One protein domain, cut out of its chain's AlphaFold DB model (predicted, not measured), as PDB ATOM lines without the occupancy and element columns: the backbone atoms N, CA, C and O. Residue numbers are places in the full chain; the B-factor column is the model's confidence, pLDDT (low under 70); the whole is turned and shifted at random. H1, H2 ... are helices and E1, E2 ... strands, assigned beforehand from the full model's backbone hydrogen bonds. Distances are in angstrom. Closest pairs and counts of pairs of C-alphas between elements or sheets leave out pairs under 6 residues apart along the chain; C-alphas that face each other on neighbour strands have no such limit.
ATOM      1  N   CYS A  10       9.934  22.589 103.341       94.12
ATOM      2  CA  CYS A  10      10.012  22.129 101.960       94.12
ATOM      3  C   CYS A  10       8.616  21.867 101.381       94.12
ATOM      4  O   CYS A  10       7.859  21.076 101.935       94.12
ATOM      5  N   ASP A  11       8.318  22.510 100.251       92.81
ATOM      6  CA  ASP A  11       7.053  22.395  99.518       92.81
ATOM      7  C   ASP A  11       7.331  21.975  98.058       92.81
ATOM      8  O   ASP A  11       7.350  22.820  97.155       92.81
ATOM      9  N   PRO A  12       7.710  20.704  97.816       91.06
ATOM     10  CA  PRO A  12       8.040  20.207  96.484       91.06
ATOM     11  C   PRO A  12       6.798  20.062  95.595       91.06
ATOM     12  O   PRO A  12       5.675  20.059  96.089       91.06
ATOM     13  N   PRO A  13       6.974  19.846  94.278       90.88
ATOM     14  CA  PRO A  13       5.910  19.321  93.435       90.88
ATOM     15  C   PRO A  13       5.269  18.068  94.046       90.88
ATOM     16  O   PRO A  13       5.961  17.115  94.410       90.88
ATOM     17  N   TYR A  14       3.945  18.085  94.170       89.94
ATOM     18  CA  TYR A  14       3.206  17.061  94.902       89.94
ATOM     19  C   TYR A  14       3.138  15.758  94.106       89.94
ATOM     20  O   TYR A  14       2.825  15.763  92.911       89.94
ATOM     21  N   ASP A  15       3.357  14.629  94.777       87.06
ATOM     22  CA  ASP A  15       3.165  13.329  94.139       87.06
ATOM     23  C   ASP A  15       1.705  13.135  93.684       87.06
ATOM     24  O   ASP A  15       0.763  13.661  94.295       87.06
ATOM     25  N   GLY A  16       1.523  12.436  92.561       78.06
ATOM     26  CA  GLY A  16       0.217  12.081  91.988       78.06
ATOM     27  C   GLY A  16      -0.630  13.237  91.432       78.06
ATOM     28  O   GLY A  16      -1.643  12.988  90.781       78.06
ATOM     29  N   THR A  17      -0.238  14.494  91.654       70.12
ATOM     30  CA  THR A  17      -0.972  15.686  91.179       70.12
ATOM     31  C   THR A  17      -0.134  16.578  90.267       70.12
ATOM     32  O   THR A  17      -0.674  17.401  89.523       70.12
ATOM     33  N   PHE A  18       1.186  16.396  90.279       63.53
ATOM     34  CA  PHE A  18       2.102  17.155  89.449       63.53
ATOM     35  C   PHE A  18       2.082  16.677  87.989       63.53
ATOM     36  O   PHE A  18       2.365  15.515  87.707       63.53
ATOM     37  N   THR A  19       1.744  17.575  87.055       59.44
ATOM     38  CA  THR A  19       1.584  17.238  85.626       59.44
ATOM     39  C   THR A  19       2.555  17.934  84.672       59.44
ATOM     40  O   THR A  19       2.648  17.451  83.548       59.44
ATOM     41  N   GLN A  31      11.565  12.780  94.130       93.25
ATOM     42  CA  GLN A  31      10.890  12.602  95.425       93.25
ATOM     43  C   GLN A  31      11.787  11.826  96.410       93.25
ATOM     44  O   GLN A  31      11.997  12.251  97.547       93.25
ATOM     45  N   ARG A  32      12.397  10.717  95.963       94.56
ATOM     46  CA  ARG A  32      13.309   9.889  96.782       94.56
ATOM     47  C   ARG A  32      14.611  10.609  97.138       94.56
ATOM     48  O   ARG A  32      15.098  10.487  98.266       94.56
ATOM     49  N   ARG A  33      15.183  11.364  96.194       95.06
ATOM     50  CA  ARG A  33      16.378  12.195  96.431       95.06
ATOM     51  C   ARG A  33      16.099  13.275  97.470       95.06
ATOM     52  O   ARG A  33      16.907  13.448  98.382       95.06
ATOM     53  N   LEU A  34      14.954  13.947  97.364       94.94
ATOM     54  CA  LEU A  34      14.525  14.936  98.341       94.94
ATOM     55  C   LEU A  34      14.349  14.306  99.724       94.94
ATOM     56  O   LEU A  34      14.930  14.809 100.679       94.94
ATOM     57  N   ALA A  35      13.624  13.190  99.825       94.88
ATOM     58  CA  ALA A  35      13.425  12.491 101.093       94.88
ATOM     59  C   ALA A  35      14.758  12.150 101.785       94.88
ATOM     60  O   ALA A  35      14.930  12.429 102.969       94.88
ATOM     61  N   THR A  36      15.741  11.658 101.023       95.44
ATOM     62  CA  THR A  36      17.092  11.370 101.540       95.44
ATOM     63  C   THR A  36      17.793  12.635 102.051       95.44
ATOM     64  O   THR A  36      18.438  12.615 103.096       95.44
ATOM     65  N   ALA A  37      17.678  13.756 101.333       94.81
ATOM     66  CA  ALA A  37      18.278  15.018 101.761       94.81
ATOM     67  C   ALA A  37      17.628  15.566 103.043       94.81
ATOM     68  O   ALA A  37      18.333  16.062 103.924       94.81
ATOM     69  N   LEU A  38      16.301  15.461 103.158       94.75
ATOM     70  CA  LEU A  38      15.557  15.870 104.350       94.75
ATOM     71  C   LEU A  38      15.920  15.007 105.563       94.75
ATOM     72  O   LEU A  38      16.123  15.554 106.644       94.75
ATOM     73  N   ASP A  39      16.082  13.697 105.375       93.69
ATOM     74  CA  ASP A  39      16.508  12.769 106.428       93.69
ATOM     75  C   ASP A  39      17.920  13.085 106.953       93.69
ATOM     76  O   ASP A  39      18.145  13.154 108.161       93.69
ATOM     77  N   VAL A  40      18.866  13.398 106.060       93.75
ATOM     78  CA  VAL A  40      20.216  13.839 106.457       93.75
ATOM     79  C   VAL A  40      20.162  15.127 107.284       93.75
ATOM     80  O   VAL A  40      20.885  15.256 108.274       93.75
ATOM     81  N   LEU A  41      19.309  16.085 106.906       92.06
ATOM     82  CA  LEU A  41      19.150  17.343 107.641       92.06
ATOM     83  C   LEU A  41      18.490  17.119 109.008       92.06
ATOM     84  O   LEU A  41      18.957  17.676 110.004       92.06
ATOM     85  N   ALA A  42      17.463  16.272 109.073       91.38
ATOM     86  CA  ALA A  42      16.822  15.885 110.325       91.38
ATOM     87  C   ALA A  42      17.810  15.167 111.262       91.38
ATOM     88  O   ALA A  42      17.954  15.545 112.426       91.38
ATOM     89  N   SER A  43      18.585  14.216 110.732       91.56
ATOM     90  CA  SER A  43      19.633  13.483 111.457       91.56
ATOM     91  C   SER A  43      20.772  14.381 111.951       91.56
ATOM     92  O   SER A  43      21.393  14.097 112.974       91.56
ATOM     93  N   ALA A  44      21.039  15.496 111.263       90.81
ATOM     94  CA  ALA A  44      21.985  16.518 111.709       90.81
ATOM     95  C   ALA A  44      21.428  17.433 112.825       90.81
ATOM     96  O   ALA A  44      22.138  18.322 113.302       90.81
ATOM     97  N   GLY A  45      20.184  17.213 113.266       90.19
ATOM     98  CA  GLY A  45      19.537  17.940 114.360       90.19
ATOM     99  C   GLY A  45      18.737  19.167 113.921       90.19
ATOM    100  O   GLY A  45      18.385  19.989 114.769       90.19
ATOM    101  N   HIS A  46      18.456  19.321 112.624       91.62
ATOM    102  CA  HIS A  46      17.586  20.391 112.140       91.62
ATOM    103  C   HIS A  46      16.113  19.988 112.234       91.62
ATOM    104  O   HIS A  46      15.745  18.851 111.950       91.62
ATOM    105  N   GLN A  47      15.249  20.944 112.576       92.38
ATOM    106  CA  GLN A  47      13.811  20.732 112.479       92.38
ATOM    107  C   GLN A  47      13.394  20.845 111.012       92.38
ATOM    108  O   GLN A  47      13.631  21.872 110.375       92.38
ATOM    109  N   VAL A  48      12.766  19.798 110.483       94.12
ATOM    110  CA  VAL A  48      12.339  19.718 109.083       94.12
ATOM    111  C   VAL A  48      10.824  19.550 109.023       94.12
ATOM    112  O   VAL A  48      10.254  18.738 109.747       94.12
ATOM    113  N   VAL A  49      10.179  20.325 108.158       93.56
ATOM    114  CA  VAL A  49       8.752  20.239 107.840       93.56
ATOM    115  C   VAL A  49       8.619  20.121 106.327       93.56
ATOM    116  O   VAL A  49       9.179  20.932 105.591       93.56
ATOM    117  N   VAL A  50       7.874  19.124 105.861       94.62
ATOM    118  CA  VAL A  50       7.625  18.891 104.437       94.62
ATOM    119  C   VAL A  50       6.126  18.790 104.179       94.62
ATOM    120  O   VAL A  50       5.407  18.170 104.959       94.62
ATOM    121  N   SER A  51       5.655  19.422 103.106       93.69
ATOM    122  CA  SER A  51       4.289  19.274 102.599       93.69
ATOM    123  C   SER A  51       4.277  18.431 101.328       93.69
ATOM    124  O   SER A  51       5.134  18.576 100.465       93.69
ATOM    125  N   ASN A  52       3.323  17.506 101.226       92.50
ATOM    126  CA  ASN A  52       3.114  16.686 100.034       92.50
ATOM    127  C   ASN A  52       1.708  16.058 100.056       92.50
ATOM    128  O   ASN A  52       1.010  16.129 101.074       92.50
ATOM    129  N   SER A  53       1.309  15.425  98.951       89.75
ATOM    130  CA  SER A  53       0.123  14.563  98.879       89.75
ATOM    131  C   SER A  53       0.290  13.330  99.772       89.75
ATOM    132  O   SER A  53       1.390  12.793  99.890       89.75
ATOM    133  N   GLU A  54      -0.806  12.817 100.328       89.50
ATOM    134  CA  GLU A  54      -0.833  11.501 100.975       89.50
ATOM    135  C   GLU A  54      -1.032  10.412  99.907       89.50
ATOM    136  O   GLU A  54      -2.119  10.248  99.353       89.50
ATOM    137  N   THR A  55       0.043   9.701  99.569       90.31
ATOM    138  CA  THR A  55       0.092   8.669  98.520       90.31
ATOM    139  C   THR A  55       0.884   7.466  99.024       90.31
ATOM    140  O   THR A  55       1.630   7.571  99.998       90.31
ATOM    141  N   GLU A  56       0.786   6.324  98.342       90.69
ATOM    142  CA  GLU A  56       1.621   5.160  98.671       90.69
ATOM    143  C   GLU A  56       3.123   5.486  98.592       90.69
ATOM    144  O   GLU A  56       3.894   5.035  99.440       90.69
ATOM    145  N   LEU A  57       3.540   6.310  97.621       92.38
ATOM    146  CA  LEU A  57       4.937   6.708  97.469       92.38
ATOM    147  C   LEU A  57       5.399   7.597  98.626       92.38
ATOM    148  O   LEU A  57       6.419   7.300  99.248       92.38
ATOM    149  N   THR A  58       4.671   8.678  98.921       92.25
ATOM    150  CA  THR A  58       5.056   9.633  99.974       92.25
ATOM    151  C   THR A  58       5.057   8.979 101.355       92.25
ATOM    152  O   THR A  58       6.004   9.194 102.111       92.25
ATOM    153  N   ASN A  59       4.108   8.079 101.631       91.00
ATOM    154  CA  ASN A  59       4.090   7.270 102.855       91.00
ATOM    155  C   ASN A  59       5.297   6.324 102.961       91.00
ATOM    156  O   ASN A  59       5.809   6.089 104.054       91.00
ATOM    157  N   ALA A  60       5.781   5.790 101.835       91.81
ATOM    158  CA  ALA A  60       6.931   4.891 101.823       91.81
ATOM    159  C   ALA A  60       8.280   5.614 101.993       91.81
ATOM    160  O   ALA A  60       9.232   5.001 102.476       91.81
ATOM    161  N   ILE A  61       8.396   6.878 101.566       93.44
ATOM    162  CA  ILE A  61       9.686   7.595 101.518       93.44
ATOM    163  C   ILE A  61       9.826   8.704 102.566       93.44
ATOM    164  O   ILE A  61      10.949   9.115 102.836       93.44
ATOM    165  N   LEU A  62       8.732   9.167 103.181       90.56
ATOM    166  CA  LEU A  62       8.738  10.163 104.263       90.56
ATOM    167  C   LEU A  62       8.203   9.601 105.607       90.56
ATOM    168  O   LEU A  62       7.451  10.301 106.288       90.56
ATOM    169  N   PRO A  63       8.569   8.374 106.040       85.94
ATOM    170  CA  PRO A  63       7.942   7.721 107.199       85.94
ATOM    171  C   PRO A  63       8.182   8.448 108.532       85.94
ATOM    172  O   PRO A  63       7.359   8.367 109.433       85.94
ATOM    173  N   GLU A  64       9.286   9.187 108.663       82.06
ATOM    174  CA  GLU A  64       9.598   9.982 109.864       82.06
ATOM    175  C   GLU A  64       8.795  11.295 109.929       82.06
ATOM    176  O   GLU A  64       8.685  11.917 110.985       82.06
ATOM    177  N   PHE A  65       8.231  11.732 108.798       83.56
ATOM    178  CA  PHE A  65       7.507  13.002 108.674       83.56
ATOM    179  C   PHE A  65       5.986  12.827 108.667       83.56
ATOM    180  O   PHE A  65       5.263  13.797 108.900       83.56
ATOM    181  N   TYR A  66       5.503  11.603 108.447       75.62
ATOM    182  CA  TYR A  66       4.094  11.243 108.542       75.62
ATOM    183  C   TYR A  66       3.925  10.167 109.620       75.62
ATOM    184  O   TYR A  66       4.397   9.047 109.434       75.62
ATOM    185  N   PRO A  67       3.268  10.464 110.755       63.38
ATOM    186  CA  PRO A  67       2.971   9.429 111.735       63.38
ATOM    187  C   PRO A  67       2.084   8.345 111.096       63.38
ATOM    188  O   PRO A  67       1.274   8.666 110.223       63.38
ATOM    189  N   PRO A  68       2.207   7.070 111.518       58.97
ATOM    190  CA  PRO A  68       1.385   5.997 110.975       58.97
ATOM    191  C   PRO A  68      -0.105   6.336 111.134       58.97
ATOM    192  O   PRO A  68      -0.488   6.885 112.175       58.97
ATOM    193  N   PRO A  69      -0.950   6.015 110.134       61.56
ATOM    194  CA  PRO A  69      -2.388   6.154 110.287       61.56
ATOM    195  C   PRO A  69      -2.826   5.270 111.460       61.56
ATOM    196  O   PRO A  69      -2.435   4.104 111.542       61.56
ATOM    197  N   TYR A  70      -3.553   5.880 112.400       59.38
ATOM    198  CA  TYR A  70      -4.054   5.243 113.620       59.38
ATOM    199  C   TYR A  70      -4.832   3.952 113.354       59.38
ATOM    200  O   TYR A  70      -5.611   3.916 112.372       59.38
TER     201      TYR A  70
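This is residues 10 to 19 and 31 to 70 of the 70 residues of the protein "DNA adenine methylase" of Klebsiella pneumoniae subsp. pneumoniae (UniProt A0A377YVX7). A 13-residue helix, H1, is the main piece; after a tight turn the chain folds back beside it as a short strand, E1, and a second, short helix, H2, packs slantwise on the first part of H1. Loops make up much of the rest, with the stretch of residues 10 to 19 before a cut and a tail of residues 62 to 70 after H2. The printed part has 50 residues with two named helices and one named strand, in the order H1, E1, H2; the class is mostly helix, though under half of the residues, 23, are in named elements. The whole is compact, with a radius of gyration of the C-alphas of 10.9 A, and flat, spanning 32 by 28 by 14 A.

Find C-alpha 31 at (10.890, 12.602, 95.425); from there H1, residues 31 to 43, runs 18.3 A to C-alpha 43 at (19.633, 13.483, 111.457). E1, residues 47 to 50, is 10.3 A long and pairs with no named strand. H2, residues 56 to 61, is 8.9 A long and ends at C-alpha 61 at (9.686, 7.595, 101.518).

Start at H1, which touches H2 with residues 31 to 35 alone; their closest C-alphas, of Ala 35 and Ile 61, are 6.2 A apart. The two helices run the same way at a steep tilt of 39 degrees. Look next at Ala 42 and Val 48, the closest C-alphas of H1 and E1, 6.0 A apart. E1 and H2 are apart. In H1 and H2 every O i to N i+4 pair is within hydrogen-bond range.

The C-alphas of Thr 19 and Gly 45, the two farthest apart, are 33.9 A apart. Residues 20 to 30 are not printed, and C-alphas 19 and 31 stand 14.3 A apart across this cut. The links H1 to E1 and E1 to H2 are tight. Look for pLDDT under 70 at residues 18 to 19 and 67 to 70; the mean of the printed part is 87.1.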